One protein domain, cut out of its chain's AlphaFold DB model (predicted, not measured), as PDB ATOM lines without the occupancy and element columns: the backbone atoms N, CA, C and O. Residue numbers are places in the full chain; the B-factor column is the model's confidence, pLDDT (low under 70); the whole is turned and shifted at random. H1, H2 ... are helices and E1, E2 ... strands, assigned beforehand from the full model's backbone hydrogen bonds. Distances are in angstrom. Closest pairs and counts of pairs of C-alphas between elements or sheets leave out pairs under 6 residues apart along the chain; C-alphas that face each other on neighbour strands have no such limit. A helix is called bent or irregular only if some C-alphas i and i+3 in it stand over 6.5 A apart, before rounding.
ATOM      1  N   PHE A   5     117.052 233.746 187.448       90.88
ATOM      2  CA  PHE A   5     117.484 234.109 186.102       90.88
ATOM      3  C   PHE A   5     118.206 235.460 186.073       90.88
ATOM      4  O   PHE A   5     119.331 235.544 185.595       90.88
ATOM      5  N   GLU A   6     117.595 236.513 186.628       92.44
ATOM      6  CA  GLU A   6     118.194 237.855 186.649       92.44
ATOM      7  C   GLU A   6     119.490 237.914 187.466       92.44
ATOM      8  O   GLU A   6     120.344 238.758 187.197       92.44
ATOM      9  N   LEU A   7     119.635 237.074 188.495       94.50
ATOM     10  CA  LEU A   7     120.868 237.024 189.276       94.50
ATOM     11  C   LEU A   7     121.981 236.325 188.494       94.50
ATOM     12  O   LEU A   7     123.080 236.868 188.413       94.50
ATOM     13  N   VAL A   8     121.695 235.174 187.878       95.88
ATOM     14  CA  VAL A   8     122.668 234.467 187.031       95.88
ATOM     15  C   VAL A   8     123.077 235.336 185.842       95.88
ATOM     16  O   VAL A   8     124.267 235.476 185.583       95.88
ATOM     17  N   ASP A   9     122.132 235.996 185.176       95.38
ATOM     18  CA  ASP A   9     122.411 236.905 184.057       95.38
ATOM     19  C   ASP A   9     123.379 238.031 184.466       95.38
ATOM     20  O   ASP A   9     124.413 238.236 183.831       95.38
ATOM     21  N   LYS A  10     123.149 238.662 185.626       96.06
ATOM     22  CA  LYS A  10     124.049 239.694 186.175       96.06
ATOM     23  C   LYS A  10     125.448 239.191 186.520       96.06
ATOM     24  O   LYS A  10     126.398 239.974 186.427       96.06
ATOM     25  N   ILE A  11     125.579 237.933 186.948       97.31
ATOM     26  CA  ILE A  11     126.887 237.297 187.162       97.31
ATOM     27  C   ILE A  11     127.610 237.172 185.821       97.31
ATOM     28  O   ILE A  11     128.754 237.609 185.692       97.31
ATOM     29  N   LEU A  12     126.928 236.624 184.809       97.12
ATOM     30  CA  LEU A  12     127.503 236.391 183.484       97.12
ATOM     31  C   LEU A  12     127.840 237.703 182.751       97.12
ATOM     32  O   LEU A  12     128.819 237.747 182.000       97.12
ATOM     33  N   ASP A  13     127.101 238.785 182.997       96.75
ATOM     34  CA  ASP A  13     127.433 240.142 182.535       96.75
ATOM     35  C   ASP A  13     128.739 240.670 183.142       96.75
ATOM     36  O   ASP A  13     129.488 241.402 182.493       96.75
ATOM     37  N   GLY A  14     129.053 240.256 184.371       96.69
ATOM     38  CA  GLY A  14     130.327 240.542 185.023       96.69
ATOM     39  C   GLY A  14     131.509 239.768 184.433       96.69
ATOM     40  O   GLY A  14     132.655 240.024 184.811       96.69
ATOM     41  N   PHE A  15     131.267 238.815 183.529       96.94
ATOM     42  CA  PHE A  15     132.323 238.009 182.923       96.94
ATOM     43  C   PHE A  15     132.708 238.531 181.541       96.94
ATOM     44  O   PHE A  15     131.863 238.946 180.745       96.94
ATOM     45  N   TYR A  16     133.993 238.474 181.217       94.62
ATOM     46  CA  TYR A  16     134.537 238.966 179.956       94.62
ATOM     47  C   TYR A  16     135.685 238.082 179.473       94.62
ATOM     48  O   TYR A  16     136.291 237.357 180.258       94.62
ATOM     49  N   TYR A  17     135.980 238.161 178.175       92.19
ATOM     50  CA  TYR A  17     137.139 237.500 177.589       92.19
ATOM     51  C   TYR A  17     138.305 238.479 177.473       92.19
ATOM     52  O   TYR A  17     138.135 239.590 176.974       92.19
ATOM     53  N   GLU A  18     139.484 238.058 177.912       89.94
ATOM     54  CA  GLU A  18     140.751 238.693 177.546       89.94
ATOM     55  C   GLU A  18     141.098 238.386 176.073       89.94
ATOM     56  O   GLU A  18     140.576 237.434 175.489       89.94
ATOM     57  N   ASP A  19     142.047 239.125 175.486       83.69
ATOM     58  CA  ASP A  19     142.542 238.880 174.113       83.69
ATOM     59  C   ASP A  19     143.091 237.453 173.914       83.69
ATOM     60  O   ASP A  19     143.093 236.911 172.809       83.69
ATOM     61  N   SER A  20     143.542 236.828 175.003       80.25
ATOM     62  CA  SER A  20     144.017 235.443 175.081       80.25
ATOM     63  C   SER A  20     142.891 234.396 175.016       80.25
ATOM     64  O   SER A  20     143.164 233.196 174.967       80.25
ATOM     65  N   GLY A  21     141.622 234.815 175.044       83.88
ATOM     66  CA  GLY A  21     140.453 233.933 175.127       83.88
ATOM     67  C   GLY A  21     140.128 233.448 176.545       83.88
ATOM     68  O   GLY A  21     139.180 232.681 176.728       83.88
ATOM     69  N   VAL A  22     140.886 233.891 177.555       86.56
ATOM     70  CA  VAL A  22     140.614 233.594 178.968       86.56
ATOM     71  C   VAL A  22     139.341 234.300 179.397       86.56
ATOM     72  O   VAL A  22     139.199 235.497 179.171       86.56
ATOM     73  N   SER A  23     138.433 233.566 180.035       91.56
ATOM     74  CA  SER A  23     137.208 234.139 180.587       91.56
ATOM     75  C   SER A  23     137.454 234.483 182.051       91.56
ATOM     76  O   SER A  23     137.910 233.642 182.828       91.56
ATOM     77  N   ARG A  24     137.200 235.735 182.426       91.56
ATOM     78  CA  ARG A  24     137.457 236.287 183.759       91.56
ATOM     79  C   ARG A  24     136.210 236.942 184.319       91.56
ATOM     80  O   ARG A  24     135.426 237.518 183.569       91.56
ATOM     81  N   ALA A  25     136.093 236.939 185.641       94.38
ATOM     82  CA  ALA A  25     135.141 237.772 186.361       94.38
ATOM     83  C   ALA A  25     135.754 239.146 186.676       94.38
ATOM     84  O   ALA A  25     136.907 239.246 187.100       94.38
ATOM     85  N   ASN A  26     134.989 240.218 186.467       95.56
ATOM     86  CA  ASN A  26     135.273 241.527 187.055       95.56
ATOM     87  C   ASN A  26     134.686 241.609 188.480       95.56
ATOM     88  O   ASN A  26     134.089 240.650 188.970       95.56
ATOM     89  N   GLN A  27     134.822 242.766 189.139       95.38
ATOM     90  CA  GLN A  27     134.297 242.958 190.496       95.38
ATOM     91  C   GLN A  27     132.788 242.684 190.597       95.38
ATOM     92  O   GLN A  27     132.367 241.999 191.516       95.38
ATOM     93  N   GLN A  28     131.984 243.142 189.630       95.19
ATOM     94  CA  GLN A  28     130.546 242.857 189.612       95.19
ATOM     95  C   GLN A  28     130.279 241.349 189.535       95.19
ATOM     96  O   GLN A  28     129.409 240.854 190.244       95.19
ATOM     97  N   GLY A  29     131.015 240.619 188.693       95.75
ATOM     98  CA  GLY A  29     130.884 239.167 188.580       95.75
ATOM     99  C   GLY A  29     131.141 238.463 189.913       95.75
ATOM    100  O   GLY A  29     130.351 237.608 190.308       95.75
ATOM    101  N   PHE A  30     132.193 238.864 190.634       95.25
ATOM    102  CA  PHE A  30     132.479 238.348 191.976       95.25
ATOM    103  C   PHE A  30     131.390 238.731 192.985       95.25
ATOM    104  O   PHE A  30     130.810 237.842 193.598       95.25
ATOM    105  N   ASP A  31     131.018 240.011 193.070       95.81
ATOM    106  CA  ASP A  31     130.010 240.491 194.024       95.81
ATOM    107  C   ASP A  31     128.655 239.783 193.841       95.81
ATOM    108  O   ASP A  31     127.981 239.432 194.809       95.81
ATOM    109  N   GLN A  32     128.224 239.568 192.592       97.00
ATOM    110  CA  GLN A  32     126.976 238.852 192.316       97.00
ATOM    111  C   GLN A  32     127.099 237.347 192.591       97.00
ATOM    112  O   GLN A  32     126.111 236.731 192.993       97.00
ATOM    113  N   THR A  33     128.288 236.762 192.409       96.38
ATOM    114  CA  THR A  33     128.544 235.358 192.764       96.38
ATOM    115  C   THR A  33     128.456 235.160 194.274       96.38
ATOM    116  O   THR A  33     127.806 234.215 194.711       96.38
ATOM    117  N   ASP A  34     129.005 236.076 195.071       95.06
ATOM    118  CA  ASP A  34     128.916 236.015 196.535       95.06
ATOM    119  C   ASP A  34     127.452 236.090 197.003       95.06
ATOM    120  O   ASP A  34     127.003 235.251 197.782       95.06
ATOM    121  N   ILE A  35     126.655 237.008 196.435       95.38
ATOM    122  CA  ILE A  35     125.204 237.094 196.703       95.38
ATOM    123  C   ILE A  35     124.487 235.785 196.340       95.38
ATOM    124  O   ILE A  35     123.559 235.361 197.036       95.38
ATOM    125  N   PHE A  36     124.877 235.163 195.230       95.75
ATOM    126  CA  PHE A  36     124.301 233.906 194.772       95.75
ATOM    127  C   PHE A  36     124.642 232.745 195.710       95.75
ATOM    128  O   PHE A  36     123.744 231.987 196.080       95.75
ATOM    129  N   VAL A  37     125.897 232.641 196.150       94.94
ATOM    130  CA  VAL A  37     126.338 231.637 197.128       94.94
ATOM    131  C   VAL A  37     125.611 231.827 198.457       94.94
ATOM    132  O   VAL A  37     125.013 230.873 198.953       94.94
ATOM    133  N   ASP A  38     125.568 233.047 198.996       94.62
ATOM    134  CA  ASP A  38     124.875 233.348 200.255       94.62
ATOM    135  C   ASP A  38     123.403 232.924 200.227       94.62
ATOM    136  O   ASP A  38     122.846 232.483 201.238       94.62
ATOM    137  N   ARG A  39     122.762 233.049 199.061       94.44
ATOM    138  CA  ARG A  39     121.357 232.692 198.893       94.44
ATOM    139  C   ARG A  39     121.140 231.195 198.685       94.44
ATOM    140  O   ARG A  39     120.253 230.641 199.324       94.44
ATOM    141  N   TYR A  40     121.904 230.560 197.797       94.06
ATOM    142  CA  TYR A  40     121.575 229.229 197.274       94.06
ATOM    143  C   TYR A  40     122.563 228.135 197.663       94.06
ATOM    144  O   TYR A  40     122.370 226.990 197.256       94.06
ATOM    145  N   PHE A  41     123.602 228.416 198.457       92.19
ATOM    146  CA  PHE A  41     124.584 227.388 198.810       92.19
ATOM    147  C   PHE A  41     123.936 226.162 199.460       92.19
ATOM    148  O   PHE A  41     124.337 225.046 199.167       92.19
ATOM    149  N   ASN A  42     122.899 226.329 200.284       91.31
ATOM    150  CA  ASN A  42     122.191 225.206 200.916       91.31
ATOM    151  C   ASN A  42     121.166 224.510 199.998       91.31
ATOM    152  O   ASN A  42     120.543 223.535 200.409       91.31
ATOM    153  N   GLU A  43     120.998 224.994 198.771       91.69
ATOM    154  CA  GLU A  43     120.120 224.440 197.741       91.69
ATOM    155  C   GLU A  43     120.949 223.782 196.626       91.69
ATOM    156  O   GLU A  43     122.172 223.640 196.733       91.69
ATOM    157  N   ASP A  44     120.288 223.356 195.551       88.06
ATOM    158  CA  ASP A  44     120.949 222.892 194.333       88.06
ATOM    159  C   ASP A  44     121.282 224.083 193.422       88.06
ATOM    160  O   ASP A  44     120.627 224.355 192.412       88.06
ATOM    161  N   PHE A  45     122.307 224.840 193.818       89.75
ATOM    162  CA  PHE A  45     122.750 226.036 193.099       89.75
ATOM    163  C   PHE A  45     123.131 225.750 191.636       89.75
ATOM    164  O   PHE A  45     123.074 226.632 190.783       89.75
ATOM    165  N   ALA A  46     123.484 224.511 191.313       88.25
ATOM    166  CA  ALA A  46     123.872 224.106 189.975       88.25
ATOM    167  C   ALA A  46     122.691 223.914 189.045       88.25
ATOM    168  O   ALA A  46     122.719 224.397 187.912       88.25
ATOM    169  N   GLU A  47     121.640 223.252 189.526       90.81
ATOM    170  CA  GLU A  47     120.382 223.194 188.790       90.81
ATOM    171  C   GLU A  47     119.773 224.589 188.649       90.81
ATOM    172  O   GLU A  47     119.224 224.897 187.596       90.81
ATOM    173  N   ILE A  48     119.932 225.473 189.637       94.19
ATOM    174  CA  ILE A  48     119.502 226.876 189.519       94.19
ATOM    175  C   ILE A  48     120.259 227.594 188.389       94.19
ATOM    176  O   ILE A  48     119.629 228.235 187.540       94.19
ATOM    177  N   ILE A  49     121.588 227.451 188.321       95.25
ATOM    178  CA  ILE A  49     122.395 227.990 187.213       95.25
ATOM    179  C   ILE A  49     121.928 227.398 185.884       95.25
ATOM    180  O   ILE A  49     121.673 228.145 184.942       95.25
ATOM    181  N   TYR A  50     121.771 226.073 185.809       94.81
ATOM    182  CA  TYR A  50     121.356 225.374 184.594       94.81
ATOM    183  C   TYR A  50     119.977 225.826 184.099       94.81
ATOM    184  O   TYR A  50     119.810 226.121 182.917       94.81
ATOM    185  N   ASN A  51     119.004 225.940 185.000       94.94
ATOM    186  CA  ASN A  51     117.643 226.369 184.681       94.94
ATOM    187  C   ASN A  51     117.561 227.855 184.295       94.94
ATOM    188  O   ASN A  51     116.573 228.275 183.695       94.94
ATOM    189  N   SER A  52     118.600 228.637 184.598       95.44
ATOM    190  CA  SER A  52     118.724 230.038 184.187       95.44
ATOM    191  C   SER A  52     119.342 230.207 182.790       95.44
ATOM    192  O   SER A  52     119.407 231.322 182.275       95.44
ATOM    193  N   ILE A  53     119.790 229.123 182.148       94.88
ATOM    194  CA  ILE A  53     120.383 229.164 180.806       94.88
ATOM    195  C   ILE A  53     119.293 229.364 179.753       94.88
ATOM    196  O   ILE A  53     118.300 228.639 179.692       94.88
ATOM    197  N   THR A  54     119.530 230.311 178.851       93.50
ATOM    198  CA  THR A  54     118.716 230.533 177.654       93.50
ATOM    199  C   THR A  54     119.495 230.145 176.401       93.50
ATOM    200  O   THR A  54     120.692 229.872 176.445       93.50
ATOM    201  N   LYS A  55     118.819 230.147 175.249       89.25
ATOM    202  CA  LYS A  55     119.447 229.850 173.952       89.25
ATOM    203  C   LYS A  55     120.627 230.776 173.602       89.25
ATOM    204  O   LYS A  55     121.484 230.369 172.830       89.25
ATOM    205  N   ASP A  56     120.645 231.993 174.148       91.00
ATOM    206  CA  ASP A  56     121.641 233.024 173.838       91.00
ATOM    207  C   ASP A  56     122.747 233.089 174.912       91.00
ATOM    208  O   ASP A  56     123.701 233.858 174.792       91.00
ATOM    209  N   THR A  57     122.636 232.273 175.966       94.94
ATOM    210  CA  THR A  57     123.600 232.235 177.065       94.94
ATOM    211  C   THR A  57     124.934 231.648 176.603       94.94
ATOM    212  O   THR A  57     125.008 230.548 176.053       94.94
ATOM    213  N   ASP A  58     126.022 232.360 176.898       95.00
ATOM    214  CA  ASP A  58     127.373 231.884 176.625       95.00
ATOM    215  C   ASP A  58     127.793 230.793 177.624       95.00
ATOM    216  O   ASP A  58     128.181 231.077 178.760       95.00
ATOM    217  N   LEU A  59     127.753 229.532 177.187       96.06
ATOM    218  CA  LEU A  59     128.090 228.378 178.028       96.06
ATOM    219  C   LEU A  59     129.523 228.409 178.576       96.06
ATOM    220  O   LEU A  59     129.774 227.856 179.644       96.06
ATOM    221  N   SER A  60     130.457 229.080 177.898       94.88
ATOM    222  CA  SER A  60     131.824 229.238 178.404       94.88
ATOM    223  C   SER A  60     131.870 230.160 179.625       94.88
ATOM    224  O   SER A  60     132.638 229.901 180.547       94.88
ATOM    225  N   LYS A  61     131.010 231.186 179.688       96.12
ATOM    226  CA  LYS A  61     130.867 232.018 180.892       96.12
ATOM    227  C   LYS A  61     130.221 231.236 182.036       96.12
ATOM    228  O   LYS A  61     130.641 231.385 183.178       96.12
ATOM    229  N   VAL A  62     129.258 230.361 181.740       96.69
ATOM    230  CA  VAL A  62     128.690 229.450 182.750       96.69
ATOM    231  C   VAL A  62     129.772 228.518 183.301       96.69
ATOM    232  O   VAL A  62     129.858 228.321 184.508       96.69
ATOM    233  N   ALA A  63     130.656 227.998 182.448       94.75
ATOM    234  CA  ALA A  63     131.789 227.190 182.890       94.75
ATOM    235  C   ALA A  63     132.764 227.982 183.783       94.75
ATOM    236  O   ALA A  63     133.206 227.467 184.808       94.75
ATOM    237  N   THR A  64     133.036 229.251 183.457       94.06
ATOM    238  CA  THR A  64     133.799 230.163 184.328       94.06
ATOM    239  C   THR A  64     133.114 230.389 185.671       94.06
ATOM    240  O   THR A  64     133.799 230.487 186.681       94.06
ATOM    241  N   LEU A  65     131.778 230.428 185.716       95.62
ATOM    242  CA  LEU A  65     131.043 230.588 186.975       95.62
ATOM    243  C   LEU A  65     131.296 229.380 187.870       95.62
ATOM    244  O   LEU A  65     131.604 229.545 189.044       95.62
ATOM    245  N   LEU A  66     131.256 228.173 187.300       93.94
ATOM    246  CA  LEU A  66     131.635 226.971 188.036       93.94
ATOM    247  C   LEU A  66     133.091 227.060 188.525       93.94
ATOM    248  O   LEU A  66     133.349 226.765 189.683       93.94
ATOM    249  N   ASP A  67     134.040 227.525 187.708       91.62
ATOM    250  CA  ASP A  67     135.435 227.715 188.147       91.62
ATOM    251  C   ASP A  67     135.583 228.714 189.309       91.62
ATOM    252  O   ASP A  67     136.342 228.449 190.241       91.62
ATOM    253  N   VAL A  68     134.824 229.815 189.305       92.81
ATOM    254  CA  VAL A  68     134.790 230.778 190.419       92.81
ATOM    255  C   VAL A  68     134.184 230.144 191.673       92.81
ATOM    256  O   VAL A  68     134.749 230.269 192.759       92.81
ATOM    257  N   LEU A  69     133.079 229.406 191.531       93.00
ATOM    258  CA  LEU A  69     132.372 228.781 192.652       93.00
ATOM    259  C   LEU A  69     133.232 227.779 193.430       93.00
ATOM    260  O   LEU A  69     133.018 227.645 194.629       93.00
ATOM    261  N   VAL A  70     134.240 227.146 192.812       89.00
ATOM    262  CA  VAL A  70     135.216 226.297 193.536       89.00
ATOM    263  C   VAL A  70     135.827 227.041 194.731       89.00
ATOM    264  O   VAL A  70     136.067 226.441 195.775       89.00
ATOM    265  N   TRP A  71     136.070 228.345 194.585       88.00
ATOM    266  CA  TRP A  71     136.744 229.174 195.588       88.00
ATOM    267  C   TRP A  71     135.794 230.060 196.393       88.00
ATOM    268  O   TRP A  71     136.189 230.569 197.440       88.00
ATOM    269  N   SER A  72     134.566 230.256 195.911       89.94
ATOM    270  CA  SER A  72     133.564 231.107 196.562       89.94
ATOM    271  C   SER A  72     132.627 230.342 197.497       89.94
ATOM    272  O   SER A  72     131.960 230.972 198.314       89.94
ATOM    273  N   THR A  73     132.538 229.009 197.415       92.44
ATOM    274  CA  THR A  73     131.640 228.252 198.300       92.44
ATOM    275  C   THR A  73     132.251 227.982 199.687       92.44
ATOM    276  O   THR A  73     133.449 227.713 199.799       92.44
ATOM    277  N   PRO A  74     131.440 227.964 200.768       92.56
ATOM    278  CA  PRO A  74     131.912 227.677 202.131       92.56
ATOM    279  C   PRO A  74     132.589 226.308 202.328       92.56
ATOM    280  O   PRO A  74     133.331 226.124 203.292       92.56
ATOM    281  N   ASP A  75     132.325 225.338 201.451       92.69
ATOM    282  CA  ASP A  75     132.908 223.990 201.467       92.69
ATOM    283  C   ASP A  75     134.149 223.841 200.569       92.69
ATOM    284  O   ASP A  75     134.593 222.716 200.326       92.69
ATOM    285  N   ASN A  76     134.706 224.957 200.080       86.94
ATOM    286  CA  ASN A  76     135.856 224.996 199.169       86.94
ATOM    287  C   ASN A  76     135.657 224.113 197.921       86.94
ATOM    288  O   ASN A  76     136.544 223.352 197.538       86.94
ATOM    289  N   GLY A  77     134.464 224.167 197.325       87.94
ATOM    290  CA  GLY A  77     134.146 223.490 196.071       87.94
ATOM    291  C   GLY A  77     133.785 222.007 196.180       87.94
ATOM    292  O   GLY A  77     133.532 221.396 195.146       87.94
ATOM    293  N   THR A  78     133.702 221.419 197.378       88.75
ATOM    294  CA  THR A  78     133.428 219.974 197.545       88.75
ATOM    295  C   THR A  78     132.153 219.528 196.810       88.75
ATOM    296  O   THR A  78     132.199 218.625 195.977       88.75
ATOM    297  N   ARG A  79     131.017 220.203 197.029       88.19
ATOM    298  CA  ARG A  79     129.750 219.892 196.334       88.19
ATOM    299  C   ARG A  79     129.800 220.160 194.833       88.19
ATOM    300  O   ARG A  79     129.089 219.528 194.056       88.19
ATOM    301  N   LEU A  80     130.636 221.106 194.416       88.31
ATOM    302  CA  LEU A  80     130.842 221.397 193.006       88.31
ATOM    303  C   LEU A  80     131.638 220.277 192.319       88.31
ATOM    304  O   LEU A  80     131.382 219.997 191.152       88.31
ATOM    305  N   GLU A  81     132.564 219.607 193.005       85.62
ATOM    306  CA  GLU A  81     133.255 218.439 192.446       85.62
ATOM    307  C   GLU A  81     132.289 217.277 192.185       85.62
ATOM    308  O   GLU A  81     132.308 216.709 191.093       85.62
ATOM    309  N   GLU A  82     131.398 216.974 193.133       87.25
ATOM    310  CA  GLU A  82     130.365 215.935 192.980       87.25
ATOM    311  C   GLU A  82     129.466 216.208 191.763       87.25
ATOM    312  O   GLU A  82     129.320 215.371 190.874       87.25
ATOM    313  N   LEU A  83     128.966 217.438 191.652       87.75
ATOM    314  CA  LEU A  83     128.190 217.918 190.507       87.75
ATOM    315  C   LEU A  83     128.934 217.746 189.186       87.75
ATOM    316  O   LEU A  83     128.351 217.333 188.186       87.75
ATOM    317  N   VAL A  84     130.223 218.074 189.153       87.25
ATOM    318  CA  VAL A  84     131.030 217.964 187.938       87.25
ATOM    319  C   VAL A  84     131.099 216.509 187.468       87.25
ATOM    320  O   VAL A  84     130.994 216.264 186.262       87.25
ATOM    321  N   HIS A  85     131.203 215.553 188.397       87.06
ATOM    322  CA  HIS A  85     131.108 214.119 188.104       87.06
ATOM    323  C   HIS A  85     129.712 213.706 187.603       87.06
ATOM    324  O   HIS A  85     129.601 212.936 186.639       87.06
ATOM    325  N   ASP A  86     128.649 214.258 188.179       90.38
ATOM    326  CA  ASP A  86     127.277 213.971 187.751       90.38
ATOM    327  C   ASP A  86     126.990 214.523 186.348       90.38
ATOM    328  O   ASP A  86     126.462 213.836 185.470       90.38
ATOM    329  N   TRP A  87     127.383 215.767 186.084       93.94
ATOM    330  CA  TRP A  87     127.093 216.442 184.825       93.94
ATOM    331  C   TRP A  87     127.882 215.858 183.657       93.94
ATOM    332  O   TRP A  87     127.297 215.682 182.584       93.94
ATOM    333  N   ILE A  88     129.159 215.499 183.849       92.56
ATOM    334  CA  ILE A  88     129.985 214.912 182.781       92.56
ATOM    335  C   ILE A  88     129.490 213.522 182.355       92.56
ATOM    336  O   ILE A  88     129.693 213.120 181.210       92.56
ATOM    337  N   THR A  89     128.813 212.795 183.249       91.75
ATOM    338  CA  THR A  89     128.256 211.462 182.965       91.75
ATOM    339  C   THR A  89     126.780 211.484 182.545       91.75
ATOM    340  O   THR A  89     126.246 210.452 182.127       91.75
ATOM    341  N   SER A  90     126.132 212.652 182.580       94.38
ATOM    342  CA  SER A  90     124.699 212.808 182.316       94.38
ATOM    343  C   SER A  90     124.277 212.556 180.854       94.38
ATOM    344  O   SER A  90     125.079 212.498 179.917       94.38
ATOM    345  N   ASP A  91     122.966 212.407 180.634       95.56
ATOM    346  CA  ASP A  91     122.324 212.380 179.304       95.56
ATOM    347  C   ASP A  91     122.087 213.779 178.707       95.56
ATOM    348  O   ASP A  91     121.543 213.904 177.610       95.56
ATOM    349  N   ASN A  92     122.511 214.844 179.391       96.56
ATOM    350  CA  ASN A  92     122.248 216.215 178.983       96.56
ATOM    351  C   ASN A  92     123.480 216.845 178.319       96.56
ATOM    352  O   ASN A  92     124.446 217.208 178.990       96.56
ATOM    353  N   LYS A  93     123.417 217.025 176.994       96.38
ATOM    354  CA  LYS A  93     124.530 217.573 176.205       96.38
ATOM    355  C   LYS A  93     125.013 218.932 176.719       96.38
ATOM    356  O   LYS A  93     126.216 219.155 176.783       96.38
ATOM    357  N   THR A  94     124.100 219.820 177.113       96.38
ATOM    358  CA  THR A  94     124.450 221.162 177.600       96.38
ATOM    359  C   THR A  94     125.231 221.090 178.908       96.38
ATOM    360  O   THR A  94     126.259 221.751 179.029       96.38
ATOM    361  N   LYS A  95     124.805 220.247 179.859       96.25
ATOM    362  CA  LYS A  95     125.537 220.030 181.120       96.25
ATOM    363  C   LYS A  95     126.943 219.498 180.854       96.25
ATOM    364  O   LYS A  95     127.916 220.073 181.332       96.25
ATOM    365  N   VAL A  96     127.057 218.471 180.009       96.19
ATOM    366  CA  VAL A  96     128.346 217.898 179.590       96.19
ATOM    367  C   VAL A  96     129.243 218.957 178.939       96.19
ATOM    368  O   VAL A  96     130.417 219.072 179.287       96.19
ATOM    369  N   GLN A  97     128.695 219.760 178.025       96.50
ATOM    370  CA  GLN A  97     129.437 220.811 177.336       96.50
ATOM    371  C   GLN A  97     129.946 221.887 178.303       96.50
ATOM    372  O   GLN A  97     131.104 222.275 178.192       96.50
ATOM    373  N   ILE A  98     129.137 222.333 179.272       95.69
ATOM    374  CA  ILE A  98     129.571 223.297 180.300       95.69
ATOM    375  C   ILE A  98     130.772 222.747 181.072       95.69
ATOM    376  O   ILE A  98     131.768 223.450 181.228       95.69
ATOM    377  N   ILE A  99     130.720 221.482 181.504       94.06
ATOM    378  CA  ILE A  99     131.840 220.870 182.227       94.06
ATOM    379  C   ILE A  99     133.103 220.810 181.356       94.06
ATOM    380  O   ILE A  99     134.195 221.126 181.825       94.06
ATOM    381  N   LEU A 100     132.968 220.465 180.074       93.75
ATOM    382  CA  LEU A 100     134.093 220.440 179.138       93.75
ATOM    383  C   LEU A 100     134.647 221.838 178.797       93.75
ATOM    384  O   LEU A 100     135.777 221.933 178.322       93.75
ATOM    385  N   LEU A 101     133.897 222.914 179.039       94.00
ATOM    386  CA  LEU A 101     134.330 224.296 178.799       94.00
ATOM    387  C   LEU A 101     135.052 224.935 179.995       94.00
ATOM    388  O   LEU A 101     135.513 226.072 179.885       94.00
ATOM    389  N   ARG A 102     135.183 224.224 181.121       90.38
ATOM    390  CA  ARG A 102     135.901 224.720 182.303       90.38
ATOM    391  C   ARG A 102     137.391 224.929 182.014       90.38
ATOM    392  O   ARG A 102     138.047 224.091 181.384       90.38
ATOM    393  N   GLN A 103     137.925 226.053 182.487       85.06
ATOM    394  CA  GLN A 103     139.299 226.495 182.234       85.06
ATOM    395  C   GLN A 103     140.246 225.987 183.320       85.06
ATOM    396  O   GLN A 103     141.310 225.441 183.011       85.06
ATOM    397  N   ASP A 104     139.827 226.093 184.580       77.44
ATOM    398  CA  ASP A 104     140.715 225.868 185.720       77.44
ATOM    399  C   ASP A 104     140.627 224.436 186.244       77.44
ATOM    400  O   ASP A 104     141.658 223.765 186.370       77.44
ATOM    401  N   TRP A 105     139.413 223.924 186.472       69.94
ATOM    402  CA  TRP A 105     139.214 222.630 187.126       69.94
ATOM    403  C   TRP A 105     138.372 221.686 186.263       69.94
ATOM    404  O   TRP A 105     137.188 221.898 186.025       69.94
ATOM    405  N   PHE A 106     138.986 220.601 185.805       66.75
ATOM    406  CA  PHE A 106     138.285 219.464 185.212       66.75
ATOM    407  C   PHE A 106     138.818 218.208 185.910       66.75
ATOM    408  O   PHE A 106     140.044 218.104 186.050       66.75
ATOM    409  N   PRO A 107     137.948 217.313 186.412       56.94
ATOM    410  CA  PRO A 107     138.307 216.358 187.452       56.94
ATOM    411  C   PRO A 107     139.346 215.368 186.933       56.94
ATOM    412  O   PRO A 107     139.211 214.783 185.858       56.94
ATOM    413  N   ARG A 108     140.424 215.206 187.703       55.53
ATOM    414  CA  ARG A 108     141.545 214.320 187.386       55.53
ATOM    415  C   ARG A 108     142.087 213.732 188.681       55.53
ATOM    416  O   ARG A 108     143.040 214.263 189.240       55.53
ATOM    417  N   GLN A 109     141.492 212.639 189.147       62.56
ATOM    418  CA  GLN A 109     142.181 211.784 190.116       62.56
ATOM    419  C   GLN A 109     142.797 210.566 189.417       62.56
ATOM    420  O   GLN A 109     143.977 210.295 189.620       62.56
ATOM    421  N   ASP A 110     142.074 209.924 188.490       78.62
ATOM    422  CA  ASP A 110     142.567 208.782 187.711       78.62
ATOM    423  C   ASP A 110     142.506 209.051 186.191       78.62
ATOM    424  O   ASP A 110     141.480 209.453 185.634       78.62
ATOM    425  N   ARG A 111     143.632 208.828 185.498       82.19
ATOM    426  CA  ARG A 111     143.760 208.990 184.039       82.19
ATOM    427  C   ARG A 111     142.880 208.017 183.262       82.19
ATOM    428  O   ARG A 111     142.271 208.403 182.265       82.19
ATOM    429  N   GLU A 112     142.870 206.751 183.659       85.88
ATOM    430  CA  GLU A 112     142.096 205.710 182.994       85.88
ATOM    431  C   GLU A 112     140.603 205.961 183.150       85.88
ATOM    432  O   GLU A 112     139.845 205.768 182.197       85.88
ATOM    433  N   GLU A 113     140.177 206.403 184.332       84.50
ATOM    434  CA  GLU A 113     138.790 206.800 184.563       84.50
ATOM    435  C   GLU A 113     138.411 207.992 183.684       84.50
ATOM    436  O   GLU A 113     137.398 207.938 182.984       84.50
ATOM    437  N   ASN A 114     139.275 209.007 183.616       85.56
ATOM    438  CA  ASN A 114     139.047 210.166 182.764       85.56
ATOM    439  C   ASN A 114     138.930 209.785 181.276       85.56
ATOM    440  O   ASN A 114     138.020 210.239 180.582       85.56
ATOM    441  N   ILE A 115     139.798 208.889 180.788       89.75
ATOM    442  CA  ILE A 115     139.707 208.347 179.423       89.75
ATOM    443  C   ILE A 115     138.375 207.635 179.207       89.75
ATOM    444  O   ILE A 115     137.694 207.896 178.217       89.75
ATOM    445  N   LYS A 116     137.974 206.758 180.133       91.00
ATOM    446  CA  LYS A 116     136.712 206.013 180.026       91.00
ATOM    447  C   LYS A 116     135.508 206.953 179.971       91.00
ATOM    448  O   LYS A 116     134.594 206.705 179.186       91.00
ATOM    449  N   VAL A 117     135.491 208.007 180.787       91.88
ATOM    450  CA  VAL A 117     134.412 209.007 180.793       91.88
ATOM    451  C   VAL A 117     134.386 209.778 179.473       91.88
ATOM    452  O   VAL A 117     133.344 209.830 178.822       91.88
ATOM    453  N   LEU A 118     135.523 210.308 179.025       93.00
ATOM    454  CA  LEU A 118     135.594 211.129 177.813       93.00
ATOM    455  C   LEU A 118     135.310 210.332 176.531       93.00
ATOM    456  O   LEU A 118     134.637 210.842 175.638       93.00
ATOM    457  N   GLU A 119     135.730 209.069 176.444       94.12
ATOM    458  CA  GLU A 119     135.363 208.201 175.316       94.12
ATOM    459  C   GLU A 119     133.859 207.881 175.298       94.12
ATOM    460  O   GLU A 119     133.241 207.879 174.233       94.12
ATOM    461  N   LYS A 120     133.218 207.698 176.463       95.00
ATOM    462  CA  LYS A 120     131.750 207.562 176.532       95.00
ATOM    463  C   LYS A 120     131.040 208.835 176.070       95.00
ATOM    464  O   LYS A 120     130.058 208.740 175.336       95.00
ATOM    465  N   VAL A 121     131.542 210.007 176.463       96.25
ATOM    466  CA  VAL A 121     131.004 211.296 176.005       96.25
ATOM    467  C   VAL A 121     131.130 211.420 174.488       96.25
ATOM    468  O   VAL A 121     130.136 211.728 173.840       96.25
ATOM    469  N   LYS A 122     132.288 211.092 173.902       96.38
ATOM    470  CA  LYS A 122     132.508 211.110 172.443       96.38
ATOM    471  C   LYS A 122     131.526 210.230 171.675       96.38
ATOM    472  O   LYS A 122     131.030 210.636 170.628       96.38
ATOM    473  N   LEU A 123     131.241 209.031 172.184       96.06
ATOM    474  CA  LEU A 123     130.282 208.117 171.560       96.06
ATOM    475  C   LEU A 123     128.853 208.672 171.584       96.06
ATOM    476  O   LEU A 123     128.080 208.432 170.660       96.06
ATOM    477  N   LYS A 124     128.503 209.396 172.648       97.12
ATOM    478  CA  LYS A 124     127.150 209.894 172.907       97.12
ATOM    479  C   LYS A 124     126.878 211.258 172.275       97.12
ATOM    480  O   LYS A 124     125.787 211.489 171.762       97.12
ATOM    481  N   PHE A 125     127.876 212.133 172.294       97.31
ATOM    482  CA  PHE A 125     127.849 213.496 171.773       97.31
ATOM    483  C   PHE A 125     129.063 213.711 170.853       97.31
ATOM    484  O   PHE A 125     130.069 214.293 171.270       97.31
ATOM    485  N   PRO A 126     129.012 213.212 169.600       96.00
ATOM    486  CA  PRO A 126     130.151 213.273 168.681       96.00
ATOM    487  C   PRO A 126     130.617 214.697 168.351       96.00
ATOM    488  O   PRO A 126     131.788 214.903 168.041       96.00
ATOM    489  N   ASP A 127     129.725 215.684 168.446       95.56
ATOM    490  CA  ASP A 127     130.031 217.109 168.288       95.56
ATOM    491  C   ASP A 127     130.953 217.647 169.394       95.56
ATOM    492  O   ASP A 127     131.723 218.572 169.155       95.56
ATOM    493  N   LEU A 128     130.961 217.024 170.576       96.69
ATOM    494  CA  LEU A 128     131.846 217.398 171.683       96.69
ATOM    495  C   LEU A 128     133.224 216.718 171.615       96.69
ATOM    496  O   LEU A 128     134.056 216.922 172.502       96.69
ATOM    497  N   ALA A 129     133.509 215.929 170.575       95.56
ATOM    498  CA  ALA A 129     134.728 215.128 170.521       95.56
ATOM    499  C   ALA A 129     136.022 215.956 170.536       95.56
ATOM    500  O   ALA A 129     137.006 215.521 171.137       95.56
ATOM    501  N   GLU A 130     136.029 217.148 169.929       94.44
ATOM    502  CA  GLU A 130     137.194 218.046 169.956       94.44
ATOM    503  C   GLU A 130     137.484 218.532 171.388       94.44
ATOM    504  O   GLU A 130     138.637 218.507 171.817       94.44
ATOM    505  N   LEU A 131     136.445 218.861 172.171       93.88
ATOM    506  CA  LEU A 131     136.589 219.219 173.589       93.88
ATOM    507  C   LEU A 131     137.085 218.039 174.435       93.88
ATOM    508  O   LEU A 131     137.952 218.211 175.293       93.88
ATOM    509  N   CYS A 132     136.569 216.831 174.194       93.06
ATOM    510  CA  CYS A 132     137.039 215.636 174.894       93.06
ATOM    511  C   CYS A 132     138.517 215.355 174.603       93.06
ATOM    512  O   CYS A 132     139.288 215.122 175.531       93.06
ATOM    513  N   ASN A 133     138.925 215.409 173.331       90.69
ATOM    514  CA  ASN A 133     140.317 215.191 172.935       90.69
ATOM    515  C   ASN A 133     141.245 216.239 173.563       90.69
ATOM    516  O   ASN A 133     142.295 215.872 174.081       90.69
ATOM    517  N   TYR A 134     140.823 217.505 173.616       88.94
ATOM    518  CA  TYR A 134     141.554 218.549 174.330       88.94
ATOM    519  C   TYR A 134     141.818 218.164 175.797       88.94
ATOM    520  O   TYR A 134     142.958 218.217 176.256       88.94
ATOM    521  N   HIS A 135     140.808 217.693 176.537       87.19
ATOM    522  CA  HIS A 135     141.016 217.298 177.937       87.19
ATOM    523  C   HIS A 135     141.892 216.052 178.095       87.19
ATOM    524  O   HIS A 135     142.599 215.950 179.103       87.19
ATOM    525  N   LEU A 136     141.883 215.130 177.130       86.56
ATOM    526  CA  LEU A 136     142.790 213.978 177.099       86.56
ATOM    527  C   LEU A 136     144.243 214.412 176.881       86.56
ATOM    528  O   LEU A 136     145.114 214.037 177.664       86.56
ATOM    529  N   GLU A 137     144.491 215.255 175.879       83.81
ATOM    530  CA  GLU A 137     145.824 215.770 175.553       83.81
ATOM    531  C   GLU A 137     146.410 216.595 176.707       83.81
ATOM    532  O   GLU A 137     147.559 216.389 177.104       83.81
ATOM    533  N   GLU A 138     145.602 217.461 177.324       79.38
ATOM    534  CA  GLU A 138     146.025 218.254 178.482       79.38
ATOM    535  C   GLU A 138     146.252 217.392 179.740       79.38
ATOM    536  O   GLU A 138     147.004 217.807 180.624       79.38
ATOM    537  N   PHE A 139     145.674 216.175 179.825       75.56
ATOM    538  CA  PHE A 139     146.035 215.216 180.890       75.56
ATOM    539  C   PHE A 139     147.496 214.831 180.771       75.56
ATOM    540  O   PHE A 139     148.231 214.832 181.755       75.56
ATOM    541  N   ASP A 140     147.893 214.484 179.554       69.06
ATOM    542  CA  ASP A 140     149.197 213.905 179.266       69.06
ATOM    543  C   ASP A 140     150.292 214.965 179.261       69.06
ATOM    544  O   ASP A 140     151.463 214.665 179.503       69.06
ATOM    545  N   TYR A 141     149.918 216.221 179.016       67.31
ATOM    546  CA  TYR A 141     150.883 217.287 178.827       67.31
ATOM    547  C   TYR A 141     151.492 217.828 180.133       67.31
ATOM    548  O   TYR A 141     152.606 218.338 180.053       67.31
ATOM    549  N   GLN A 142     150.824 217.715 181.303       60.44
ATOM    550  CA  GLN A 142     151.224 218.179 182.665       60.44
ATOM    551  C   GLN A 142     152.471 219.104 182.770       60.44
ATOM    552  O   GLN A 142     153.385 218.895 183.573       60.44
ATOM    553  N   LYS A 143     152.527 220.185 181.984       49.00
ATOM    554  CA  LYS A 143     153.615 221.169 182.010       49.00
ATOM    555  C   LYS A 143     153.052 222.564 181.787       49.00
ATOM    556  O   LYS A 143     152.750 222.945 180.664       49.00
ATOM    557  N   LYS A 144     152.953 223.318 182.888       50.06
ATOM    558  CA  LYS A 144     153.024 224.792 183.015       50.06
ATOM    559  C   LYS A 144     152.777 225.617 181.731       50.06
ATOM    560  O   LYS A 144     153.641 226.392 181.334       50.06
ATOM    561  N   THR A 145     151.617 225.488 181.088       55.06
ATOM    562  CA  THR A 145     151.283 226.248 179.863       55.06
ATOM    563  C   THR A 145     149.818 226.699 179.851       55.06
ATOM    564  O   THR A 145     149.123 226.579 178.848       55.06
ATOM    565  N   GLY A 146     149.355 227.265 180.975       64.44
ATOM    566  CA  GLY A 146     147.957 227.685 181.163       64.44
ATOM    567  C   GLY A 146     147.391 228.549 180.029       64.44
ATOM    568  O   GLY A 146     146.276 228.307 179.591       64.44
ATOM    569  N   LEU A 147     148.174 229.480 179.472       66.31
ATOM    570  CA  LEU A 147     147.706 230.351 178.381       66.31
ATOM    571  C   LEU A 147     147.453 229.600 177.066       66.31
ATOM    572  O   LEU A 147     146.391 229.759 176.475       66.31
ATOM    573  N   ARG A 148     148.372 228.721 176.636       75.25
ATOM    574  CA  ARG A 148     148.190 227.911 175.414       75.25
ATOM    575  C   ARG A 148     146.939 227.039 175.518       75.25
ATOM    576  O   ARG A 148     146.181 226.925 174.558       75.25
ATOM    577  N   ARG A 149     146.756 226.417 176.684       79.00
ATOM    578  CA  ARG A 149     145.606 225.571 176.997       79.00
ATOM    579  C   ARG A 149     144.297 226.353 176.829       79.00
ATOM    580  O   ARG A 149     143.383 225.896 176.146       79.00
ATOM    581  N   ILE A 150     144.241 227.563 177.380       81.12
ATOM    582  CA  ILE A 150     143.047 228.407 177.314       81.12
ATOM    583  C   ILE A 150     142.781 228.910 175.887       81.12
ATOM    584  O   ILE A 150     141.644 228.836 175.427       81.12
ATOM    585  N   GLU A 151     143.811 229.313 175.140       83.56
ATOM    586  CA  GLU A 151     143.664 229.705 173.730       83.56
ATOM    587  C   GLU A 151     143.098 228.569 172.859       83.56
ATOM    588  O   GLU A 151     142.285 228.807 171.962       83.56
ATOM    589  N   LEU A 152     143.542 227.329 173.094       85.25
ATOM    590  CA  LEU A 152     143.034 226.146 172.396       85.25
ATOM    591  C   LEU A 152     141.563 225.904 172.738       85.25
ATOM    592  O   LEU A 152     140.746 225.782 171.825       85.25
ATOM    593  N   LEU A 153     141.218 225.905 174.027       85.88
ATOM    594  CA  LEU A 153     139.840 225.729 174.482       85.88
ATOM    595  C   LEU A 153     138.913 226.804 173.909       85.88
ATOM    596  O   LEU A 153     137.837 226.484 173.406       85.88
ATOM    597  N   PHE A 154     139.350 228.064 173.916       87.44
ATOM    598  CA  PHE A 154     138.602 229.178 173.347       87.44
ATOM    599  C   PHE A 154     138.347 228.992 171.846       87.44
ATOM    600  O   PHE A 154     137.216 229.155 171.390       87.44
ATOM    601  N   LYS A 155     139.361 228.572 171.074       89.06
ATOM    602  CA  LYS A 155     139.201 228.280 169.638       89.06
ATOM    603  C   LYS A 155     138.217 227.142 169.382       89.06
ATOM    604  O   LYS A 155     137.444 227.227 168.433       89.06
ATOM    605  N   ILE A 156     138.242 226.085 170.195       88.88
ATOM    606  CA  ILE A 156     137.290 224.969 170.079       88.88
ATOM    607  C   ILE A 156     135.871 225.457 170.404       88.88
ATOM    608  O   ILE A 156     134.936 225.195 169.647       88.88
ATOM    609  N   ALA A 157     135.712 226.232 171.480       86.94
ATOM    610  CA  ALA A 157     134.429 226.793 171.888       86.94
ATOM    611  C   ALA A 157     133.830 227.736 170.828       86.94
ATOM    612  O   ALA A 157     132.638 227.657 170.537       86.94
ATOM    613  N   ASP A 158     134.645 228.598 170.212       88.00
ATOM    614  CA  ASP A 158     134.203 229.514 169.152       88.00
ATOM    615  C   ASP A 158     133.724 228.770 167.893       88.00
ATOM    616  O   ASP A 158     132.739 229.175 167.274       88.00
ATOM    617  N   LYS A 159     134.357 227.644 167.536       88.88
ATOM    618  CA  LYS A 159     133.873 226.784 166.443       88.88
ATOM    619  C   LYS A 159     132.506 226.179 166.761       88.88
ATOM    620  O   LYS A 159     131.635 226.204 165.898       88.88
ATOM    621  N   LEU A 160     132.305 225.682 167.986       86.44
ATOM    622  CA  LEU A 160     131.037 225.072 168.413       86.44
ATOM    623  C   LEU A 160     129.868 226.060 168.430       86.44
ATOM    624  O   LEU A 160     128.731 225.669 168.204       86.44
ATOM    625  N   LYS A 161     130.129 227.350 168.667       83.75
ATOM    626  CA  LYS A 161     129.098 228.399 168.569       83.75
ATOM    627  C   LYS A 161     128.630 228.648 167.127       83.75
ATOM    628  O   LYS A 161     127.590 229.270 166.932       83.75
ATOM    629  N   LYS A 162     129.408 228.222 166.125       75.81
ATOM    630  CA  LYS A 162     129.170 228.480 164.693       75.81
ATOM    631  C   LYS A 162     128.605 227.273 163.936       75.81
ATOM    632  O   LYS A 162     128.246 227.437 162.770       75.81
TER     633      LYS A 162
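What this domain is: This is residues 5 to 162 of the 163 residues of an uncharacterized protein of Flavobacteriales bacterium (UniProt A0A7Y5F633). H4 and H6 lie in the middle of a rounded helical body, with H1, H2 and the small strand hairpin E1 E2 packed around H4 on one side. On the other side H7, H8 and H9 stand side by side in a row, running opposite ways in turn, while H5 bridges H4, H6 and H7. The printed part has 158 residues, with nine named helices and two named strands in the order H1 E1 E2 H2 H3 H4 H5 H6 H7 H8 H9; the class is mostly helix, and the sheet is E1 - E2, antiparallel. It is compact, with a radius of gyration of the C-alphas of 15.0 A and spans of 37 by 33 by 31 A.

How they stand to each other: E1, residues 15 to 17, and E2, residues 23 to 25, form an antiparallel hairpin, with N 16 to O 24 and N 24 to O 16 each 2.9 A, within hydrogen-bond range. The closest C-alphas of E2 and H4, residues 59 to 72, are those of Ser 23 and Thr 64, 6.4 A apart. H4 is the hub, touching four helices. Its residues 61 to 65 alone touch H1, residues 5 to 13, about perpendicular at 88 degrees, closest at the C-alphas of Leu 12 and Lys 61, 6.1 A. H2, residues 27 to 40, touches H4 with residues 33 to 37 alone, closest at Asp 34 and Ser 72, C-alphas 6.8 A apart. H1 and H2 touch at a shallow tilt of 30 degrees, opposite ways, with the C-alphas of Ile 11 and Gly 29 closest at 4.6 A. H3, residues 45 to 51, only just touches H1, with 3 pairs of C-alphas within 8 A, Val 8 and Ile 49 closest at 6.5 A. H4 and H5, residues 78 to 89, are a helical hairpin, closest at the C-alphas of Val 70 and Leu 80, 6.6 A. H4 touches H6, residues 93 to 100, with residues 59 to 63 alone, at a steep tilt of 54 degrees; the C-alphas of Ala 63 and Ile 98 are closest, 5.2 A. H5 touches H7, residues 111 to 124, with residues 88 to 89 alone, closest at the C-alphas of Thr 89 and Val 117, 7.0 A. H7 and H8, residues 126 to 141, are a helical hairpin at 14 degrees, the C-alphas of Lys 122 and Ala 129 closest at 5.0 A. H8 and H9, residues 146 to 160, are another, at 8 degrees, Leu 131 and Ile 156 closest with C-alphas 6.8 A apart. H7 and H9 are apart. Every O i to N i+4 pair is within hydrogen-bond range in H1, H2, H3, H5, H6, H7 and H9, against 9 of 10 in H4 and 10 of 12 in H8.

Where its parts are: H1 begins at C-alpha 5 (117.484, 234.109, 186.102), and H9 ends at C-alpha 160 (131.037, 225.072, 168.413). H8 is the longest helix, 23.4 A from first to last C-alpha, and is irregular, with C-alphas 127 and 130 7.4 A apart. H9 measures 21.3 A, H7 20.0 A, H2 19.9 A and H4 19.5 A.

The domain as a whole: The two C-alphas farthest apart, those of Glu 6 and Glu 112, are 40.2 A apart. The printed part has no cut and no long link; H3 to H4 and H6 to H7 are short links, and the others are tight. Mean pLDDT of the printed part is 88.8, with residues 105 to 109 and 140 to 147 under 70.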